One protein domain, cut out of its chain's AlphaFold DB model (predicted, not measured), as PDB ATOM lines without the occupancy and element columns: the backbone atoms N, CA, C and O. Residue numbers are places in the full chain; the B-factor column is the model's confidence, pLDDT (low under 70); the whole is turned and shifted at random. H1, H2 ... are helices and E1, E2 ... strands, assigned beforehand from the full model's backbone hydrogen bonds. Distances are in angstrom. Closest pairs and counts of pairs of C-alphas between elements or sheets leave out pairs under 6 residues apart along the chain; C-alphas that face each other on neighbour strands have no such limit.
ATOM      1  N   LEU A   4     314.018 405.881 301.330       92.62
ATOM      2  CA  LEU A   4     315.400 405.409 301.188       92.62
ATOM      3  C   LEU A   4     316.162 406.137 300.078       92.62
ATOM      4  O   LEU A   4     317.387 406.220 300.120       92.62
ATOM      5  N   TYR A   5     315.444 406.653 299.087       94.94
ATOM      6  CA  TYR A   5     316.000 407.413 297.976       94.94
ATOM      7  C   TYR A   5     314.988 408.459 297.526       94.94
ATOM      8  O   TYR A   5     313.784 408.197 297.545       94.94
ATOM      9  N   ALA A   6     315.468 409.624 297.112       96.25
ATOM     10  CA  ALA A   6     314.636 410.658 296.517       96.25
ATOM     11  C   ALA A   6     315.404 411.422 295.439       96.25
ATOM     12  O   ALA A   6     316.613 411.622 295.555       96.25
ATOM     13  N   LEU A   7     314.693 411.875 294.411       97.50
ATOM     14  CA  LEU A   7     315.226 412.775 293.396       97.50
ATOM     15  C   LEU A   7     314.196 413.820 292.970       97.50
ATOM     16  O   LEU A   7     312.983 413.616 293.089       97.50
ATOM     17  N   VAL A   8     314.713 414.906 292.403       97.44
ATOM     18  CA  VAL A   8     313.961 415.891 291.625       97.44
ATOM     19  C   VAL A   8     314.588 415.977 290.238       97.44
ATOM     20  O   VAL A   8     315.806 416.119 290.108       97.44
ATOM     21  N   ALA A   9     313.768 415.896 289.196       96.75
ATOM     22  CA  ALA A   9     314.210 415.938 287.807       96.75
ATOM     23  C   ALA A   9     313.308 416.817 286.939       96.75
ATOM     24  O   ALA A   9     312.135 417.018 287.240       96.75
ATOM     25  N   ARG A  10     313.845 417.300 285.818       93.69
ATOM     26  CA  ARG A  10     313.084 417.916 284.726       93.69
ATOM     27  C   ARG A  10     313.245 417.048 283.483       93.69
ATOM     28  O   ARG A  10     314.336 416.961 282.920       93.69
ATOM     29  N   GLY A  11     312.173 416.376 283.067       89.94
ATOM     30  CA  GLY A  11     312.273 415.309 282.066       89.94
ATOM     31  C   GLY A  11     313.183 414.183 282.570       89.94
ATOM     32  O   GLY A  11     312.941 413.630 283.639       89.94
ATOM     33  N   THR A  12     314.248 413.878 281.830       91.75
ATOM     34  CA  THR A  12     315.276 412.891 282.210       91.75
ATOM     35  C   THR A  12     316.480 413.505 282.933       91.75
ATOM     36  O   THR A  12     317.367 412.778 283.381       91.75
ATOM     37  N   VAL A  13     316.526 414.833 283.077       94.88
ATOM     38  CA  VAL A  13     317.640 415.543 283.717       94.88
ATOM     39  C   VAL A  13     317.410 415.605 285.222       94.88
ATOM     40  O   VAL A  13     316.520 416.314 285.693       94.88
ATOM     41  N   VAL A  14     318.229 414.880 285.982       96.50
ATOM     42  CA  VAL A  14     318.220 414.921 287.450       96.50
ATOM     43  C   VAL A  14     318.839 416.236 287.923       96.50
ATOM     44  O   VAL A  14     319.982 416.537 287.593       96.50
ATOM     45  N   LEU A  15     318.073 417.014 288.688       97.38
ATOM     46  CA  LEU A  15     318.511 418.280 289.284       97.38
ATOM     47  C   LEU A  15     319.175 418.049 290.644       97.38
ATOM     48  O   LEU A  15     320.163 418.695 290.979       97.38
ATOM     49  N   SER A  16     318.624 417.126 291.430       97.06
ATOM     50  CA  SER A  16     319.157 416.725 292.728       97.06
ATOM     51  C   SER A  16     318.692 415.310 293.057       97.06
ATOM     52  O   SER A  16     317.556 414.949 292.751       97.06
ATOM     53  N   GLU A  17     319.559 414.510 293.673       96.12
ATOM     54  CA  GLU A  17     319.215 413.193 294.203       96.12
ATOM     55  C   GLU A  17     319.921 412.938 295.536       96.12
ATOM     56  O   GLU A  17     321.006 413.462 295.796       96.12
ATOM     57  N   PHE A  18     319.305 412.112 296.376       95.62
ATOM     58  CA  PHE A  18     319.879 411.630 297.623       95.62
ATOM     59  C   PHE A  18     319.540 410.153 297.825       95.62
ATOM     60  O   PHE A  18     318.413 409.723 297.575       95.62
ATOM     61  N   SER A  19     320.511 409.390 298.330       94.44
ATOM     62  CA  SER A  19     320.348 407.978 298.670       94.44
ATOM     63  C   SER A  19     320.822 407.713 300.094       94.44
ATOM     64  O   SER A  19     321.980 407.961 300.419       94.44
ATOM     65  N   ALA A  20     319.940 407.157 300.925       91.44
ATOM     66  CA  ALA A  20     320.272 406.658 302.261       91.44
ATOM     67  C   ALA A  20     320.803 405.213 302.235       91.44
ATOM     68  O   ALA A  20     321.200 404.675 303.266       91.44
ATOM     69  N   VAL A  21     320.777 404.568 301.065       88.75
ATOM     70  CA  VAL A  21     321.211 403.182 300.859       88.75
ATOM     71  C   VAL A  21     322.199 403.091 299.700       88.75
ATOM     72  O   VAL A  21     322.123 403.845 298.729       88.75
ATOM     73  N   SER A  22     323.132 402.146 299.783       88.25
ATOM     74  CA  SER A  22     324.009 401.789 298.668       88.25
ATOM     75  C   SER A  22     323.280 400.861 297.696       88.25
ATOM     76  O   SER A  22     322.646 399.899 298.126       88.25
ATOM     77  N   GLY A  23     323.402 401.103 296.391       87.69
ATOM     78  CA  GLY A  23     322.797 400.247 295.373       87.69
ATOM     79  C   GLY A  23     322.676 400.931 294.016       87.69
ATOM     80  O   GLY A  23     323.249 401.990 293.777       87.69
ATOM     81  N   ASN A  24     321.898 400.321 293.124       90.81
ATOM     82  CA  ASN A  24     321.646 400.810 291.766       90.81
ATOM     83  C   ASN A  24     320.376 401.679 291.656       90.81
ATOM     84  O   ASN A  24     319.903 401.925 290.546       90.81
ATOM     85  N   THR A  25     319.822 402.151 292.777       90.81
ATOM     86  CA  THR A  25     318.544 402.876 292.813       90.81
ATOM     87  C   THR A  25     318.530 404.086 291.882       90.81
ATOM     88  O   THR A  25     317.563 404.278 291.153       90.81
ATOM     89  N   GLY A  26     319.626 404.847 291.811       91.94
ATOM     90  CA  GLY A  26     319.723 405.977 290.886       91.94
ATOM     91  C   GLY A  26     319.667 405.571 289.407       91.94
ATOM     92  O   GLY A  26     319.136 406.313 288.582       91.94
ATOM     93  N   ALA A  27     320.182 404.397 289.030       93.00
ATOM     94  CA  ALA A  27     320.073 403.901 287.654       93.00
ATOM     95  C   ALA A  27     318.630 403.478 287.332       93.00
ATOM     96  O   ALA A  27     318.113 403.791 286.259       93.00
ATOM     97  N   VAL A  28     317.955 402.827 288.286       92.62
ATOM     98  CA  VAL A  28     316.535 402.459 288.168       92.62
ATOM     99  C   VAL A  28     315.664 403.708 288.042       92.62
ATOM    100  O   VAL A  28     314.825 403.780 287.146       92.62
ATOM    101  N   ALA A  29     315.903 404.725 288.871       93.06
ATOM    102  CA  ALA A  29     315.134 405.960 288.858       93.06
ATOM    103  C   ALA A  29     315.249 406.713 287.523       93.06
ATOM    104  O   ALA A  29     314.237 407.150 286.982       93.06
ATOM    105  N   ARG A  30     316.446 406.779 286.919       93.81
ATOM    106  CA  ARG A  30     316.630 407.354 285.570       93.81
ATOM    107  C   ARG A  30     315.833 406.602 284.503       93.81
ATOM    108  O   ARG A  30     315.169 407.227 283.683       93.81
ATOM    109  N   ARG A  31     315.810 405.269 284.566       93.81
ATOM    110  CA  ARG A  31     315.009 404.441 283.649       93.81
ATOM    111  C   ARG A  31     313.502 404.628 283.840       93.81
ATOM    112  O   ARG A  31     312.739 404.456 282.893       93.81
ATOM    113  N   ILE A  32     313.058 404.966 285.053       92.38
ATOM    114  CA  ILE A  32     311.668 405.366 285.308       92.38
ATOM    115  C   ILE A  32     311.390 406.713 284.636       92.38
ATOM    116  O   ILE A  32     310.395 406.819 283.926       92.38
ATOM    117  N   LEU A  33     312.277 407.705 284.791       92.19
ATOM    118  CA  LEU A  33     312.126 409.026 284.162       92.19
ATOM    119  C   LEU A  33     312.001 408.943 282.634       92.19
ATOM    120  O   LEU A  33     311.173 409.643 282.062       92.19
ATOM    121  N   GLU A  34     312.759 408.059 281.978       92.25
ATOM    122  CA  GLU A  34     312.669 407.814 280.525       92.25
ATOM    123  C   GLU A  34     311.297 407.295 280.072       92.25
ATOM    124  O   GLU A  34     310.909 407.492 278.922       92.25
ATOM    125  N   LYS A  35     310.561 406.620 280.960       89.25
ATOM    126  CA  LYS A  35     309.240 406.050 280.669       89.25
ATOM    127  C   LYS A  35     308.086 406.975 281.048       89.25
ATOM    128  O   LYS A  35     306.938 406.643 280.755       89.25
ATOM    129  N   LEU A  36     308.354 408.092 281.730       85.81
ATOM    130  CA  LEU A  36     307.300 409.017 282.134       85.81
ATOM    131  C   LEU A  36     306.765 409.782 280.912       85.81
ATOM    132  O   LEU A  36     307.557 410.325 280.138       85.81
ATOM    133  N   PRO A  37     305.434 409.875 280.739       82.38
ATOM    134  CA  PRO A  37     304.846 410.663 279.663       82.38
ATOM    135  C   PRO A  37     305.230 412.140 279.814       82.38
ATOM    136  O   PRO A  37     305.225 412.681 280.919       82.38
ATOM    137  N   ALA A  38     305.576 412.791 278.701       74.44
ATOM    138  CA  ALA A  38     306.220 414.104 278.706       74.44
ATOM    139  C   ALA A  38     305.285 415.280 279.041       74.44
ATOM    140  O   ALA A  38     305.774 416.311 279.503       74.44
ATOM    141  N   GLU A  39     303.967 415.135 278.895       72.44
ATOM    142  CA  GLU A  39     303.072 416.298 278.757       72.44
ATOM    143  C   GLU A  39     302.058 416.503 279.888       72.44
ATOM    144  O   GLU A  39     301.513 417.595 280.001       72.44
ATOM    145  N   ALA A  40     301.825 415.513 280.753       78.50
ATOM    146  CA  ALA A  40     300.787 415.613 281.779       78.50
ATOM    147  C   ALA A  40     301.343 415.542 283.205       78.50
ATOM    148  O   ALA A  40     302.238 414.737 283.511       78.50
ATOM    149  N   ASP A  41     300.750 416.352 284.079       87.44
ATOM    150  CA  ASP A  41     300.821 416.156 285.521       87.44
ATOM    151  C   ASP A  41     300.218 414.798 285.863       87.44
ATOM    152  O   ASP A  41     299.199 414.371 285.313       87.44
ATOM    153  N   SER A  42     300.897 414.067 286.733       89.75
ATOM    154  CA  SER A  42     300.521 412.690 287.027       89.75
ATOM    155  C   SER A  42     301.081 412.232 288.357       89.75
ATOM    156  O   SER A  42     302.128 412.685 288.821       89.75
ATOM    157  N   ARG A  43     300.372 411.286 288.968       91.56
ATOM    158  CA  ARG A  43     300.838 410.558 290.141       91.56
ATOM    159  C   ARG A  43     300.879 409.081 289.796       91.56
ATOM    160  O   ARG A  43     299.863 408.503 289.422       91.56
ATOM    161  N   LEU A  44     302.058 408.485 289.911       90.50
ATOM    162  CA  LEU A  44     302.318 407.099 289.539       90.50
ATOM    163  C   LEU A  44     303.010 406.384 290.693       90.50
ATOM    164  O   LEU A  44     303.737 406.994 291.477       90.50
ATOM    165  N   CYS A  45     302.768 405.084 290.805       89.38
ATOM    166  CA  CYS A  45     303.464 404.220 291.747       89.38
ATOM    167  C   CYS A  45     303.948 402.982 290.994       89.38
ATOM    168  O   CYS A  45     303.156 402.338 290.308       89.38
ATOM    169  N   PHE A  46     305.231 402.653 291.122       87.19
ATOM    170  CA  PHE A  46     305.804 401.416 290.596       87.19
ATOM    171  C   PHE A  46     306.300 400.565 291.756       87.19
ATOM    172  O   PHE A  46     307.183 400.983 292.498       87.19
ATOM    173  N   SER A  47     305.747 399.369 291.909       86.81
ATOM    174  CA  SER A  47     306.255 398.372 292.848       86.81
ATOM    175  C   SER A  47     307.256 397.460 292.147       86.81
ATOM    176  O   SER A  47     306.946 396.895 291.096       86.81
ATOM    177  N   GLN A  48     308.433 397.286 292.740       82.31
ATOM    178  CA  GLN A  48     309.418 396.298 292.321       82.31
ATOM    179  C   GLN A  48     309.956 395.578 293.559       82.31
ATOM    180  O   GLN A  48     310.594 396.186 294.419       82.31
ATOM    181  N   ASP A  49     309.691 394.276 293.643       84.06
ATOM    182  CA  ASP A  49     310.013 393.433 294.797       84.06
ATOM    183  C   ASP A  49     309.496 394.031 296.120       84.06
ATOM    184  O   ASP A  49     308.291 394.166 296.309       84.06
ATOM    185  N   ARG A  50     310.408 394.403 297.029       85.50
ATOM    186  CA  ARG A  50     310.122 394.981 298.356       85.50
ATOM    187  C   ARG A  50     310.185 396.510 298.380       85.50
ATOM    188  O   ARG A  50     310.240 397.107 299.455       85.50
ATOM    189  N   TYR A  51     310.247 397.145 297.212       89.00
ATOM    190  CA  TYR A  51     310.361 398.593 297.090       89.00
ATOM    191  C   TYR A  51     309.229 399.174 296.259       89.00
ATOM    192  O   TYR A  51     308.794 398.605 295.257       89.00
ATOM    193  N   ILE A  52     308.779 400.354 296.671       90.81
ATOM    194  CA  ILE A  52     307.767 401.133 295.974       90.81
ATOM    195  C   ILE A  52     308.394 402.463 295.575       90.81
ATOM    196  O   ILE A  52     308.940 403.187 296.406       90.81
ATOM    197  N   PHE A  53     308.313 402.782 294.290       92.88
ATOM    198  CA  PHE A  53     308.679 404.073 293.739       92.88
ATOM    199  C   PHE A  53     307.421 404.914 293.589       92.88
ATOM    200  O   PHE A  53     306.535 404.567 292.808       92.88
ATOM    201  N   HIS A  54     307.349 406.025 294.310       93.25
ATOM    202  CA  HIS A  54     306.291 407.012 294.161       93.25
ATOM    203  C   HIS A  54     306.795 408.153 293.291       93.25
ATOM    204  O   HIS A  54     307.885 408.672 293.526       93.25
ATOM    205  N   ILE A  55     306.001 408.544 292.298       94.12
ATOM    206  CA  ILE A  55     306.312 409.641 291.391       94.12
ATOM    207  C   ILE A  55     305.155 410.627 291.401       94.12
ATOM    208  O   ILE A  55     303.998 410.245 291.210       94.12
ATOM    209  N   LEU A  56     305.488 411.897 291.584       94.81
ATOM    210  CA  LEU A  56     304.618 413.032 291.337       94.81
ATOM    211  C   LEU A  56     305.243 413.875 290.232       94.81
ATOM    212  O   LEU A  56     306.403 414.267 290.326       94.81
ATOM    213  N   ARG A  57     304.469 414.171 289.200       92.88
ATOM    214  CA  ARG A  57     304.840 415.106 288.150       92.88
ATOM    215  C   ARG A  57     303.943 416.327 288.255       92.88
ATOM    216  O   ARG A  57     302.725 416.165 288.263       92.88
ATOM    217  N   ALA A  58     304.563 417.489 288.397       93.31
ATOM    218  CA  ALA A  58     303.894 418.769 288.571       93.31
ATOM    219  C   ALA A  58     304.775 419.873 287.980       93.31
ATOM    220  O   ALA A  58     305.985 419.884 288.219       93.31
ATOM    221  N   ASP A  59     304.184 420.776 287.198       90.75
ATOM    222  CA  ASP A  59     304.852 421.973 286.662       90.75
ATOM    223  C   ASP A  59     306.134 421.666 285.858       90.75
ATOM    224  O   ASP A  59     307.138 422.381 285.902       90.75
ATOM    225  N   GLY A  60     306.133 420.549 285.123       89.81
ATOM    226  CA  GLY A  60     307.286 420.093 284.337       89.81
ATOM    227  C   GLY A  60     308.439 419.504 285.164       89.81
ATOM    228  O   GLY A  60     309.460 419.110 284.588       89.81
ATOM    229  N   LEU A  61     308.278 419.397 286.485       93.81
ATOM    230  CA  LEU A  61     309.179 418.689 287.389       93.81
ATOM    231  C   LEU A  61     308.634 417.298 287.720       93.81
ATOM    232  O   LEU A  61     307.428 417.068 287.776       93.81
TER     233      LEU A  61
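Overview. This is residues 4 to 61 of the 74 residues of the protein "Vesicle-associated membrane protein 714" of Vitis vinifera (UniProt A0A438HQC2). Two strand hairpins, E1-E2 and E3-E4, stand side by side as a wall, E1 next to E4, with H1 over one face and the other face bare. The 58 printed residues have the named elements E1, E2, H1, E3, E4 in that order, in two antiparallel two-stranded sheets; the class is mixed. The whole is compact, radius of gyration of the C-alphas 11.1 A, spanning 32 by 22 by 15 A.

Along the chain. E1, residues 4 to 10, begins at C-alpha 4 (315.400, 405.409, 301.188) and is 20.8 A long. E2 is residues 13 to 19, H1 25 to 35 and E3 42 to 48. E4, residues 51 to 58, 22.8 A, ends at C-alpha 58 (303.894, 418.769, 288.571).

Arrangement. In hairpin E1-E2, N 8 and O 16 are 2.9 A apart, within hydrogen-bond range. The closest C-alphas of E1 and H1, Tyr 5 and Thr 25, are 7.3 A apart. H1 has 6 of 7 O i to N i+4 pairs within range. E4 is near E1 and H1. In hairpin E3-E4, N 53 and O 46 are 2.8 A apart, within range.

Size, cuts and confidence. The farthest C-alphas, Ser 22 and Glu 39, are 32.3 A apart. The printed part has no cut, no long link and no printed residue under pLDDT 70.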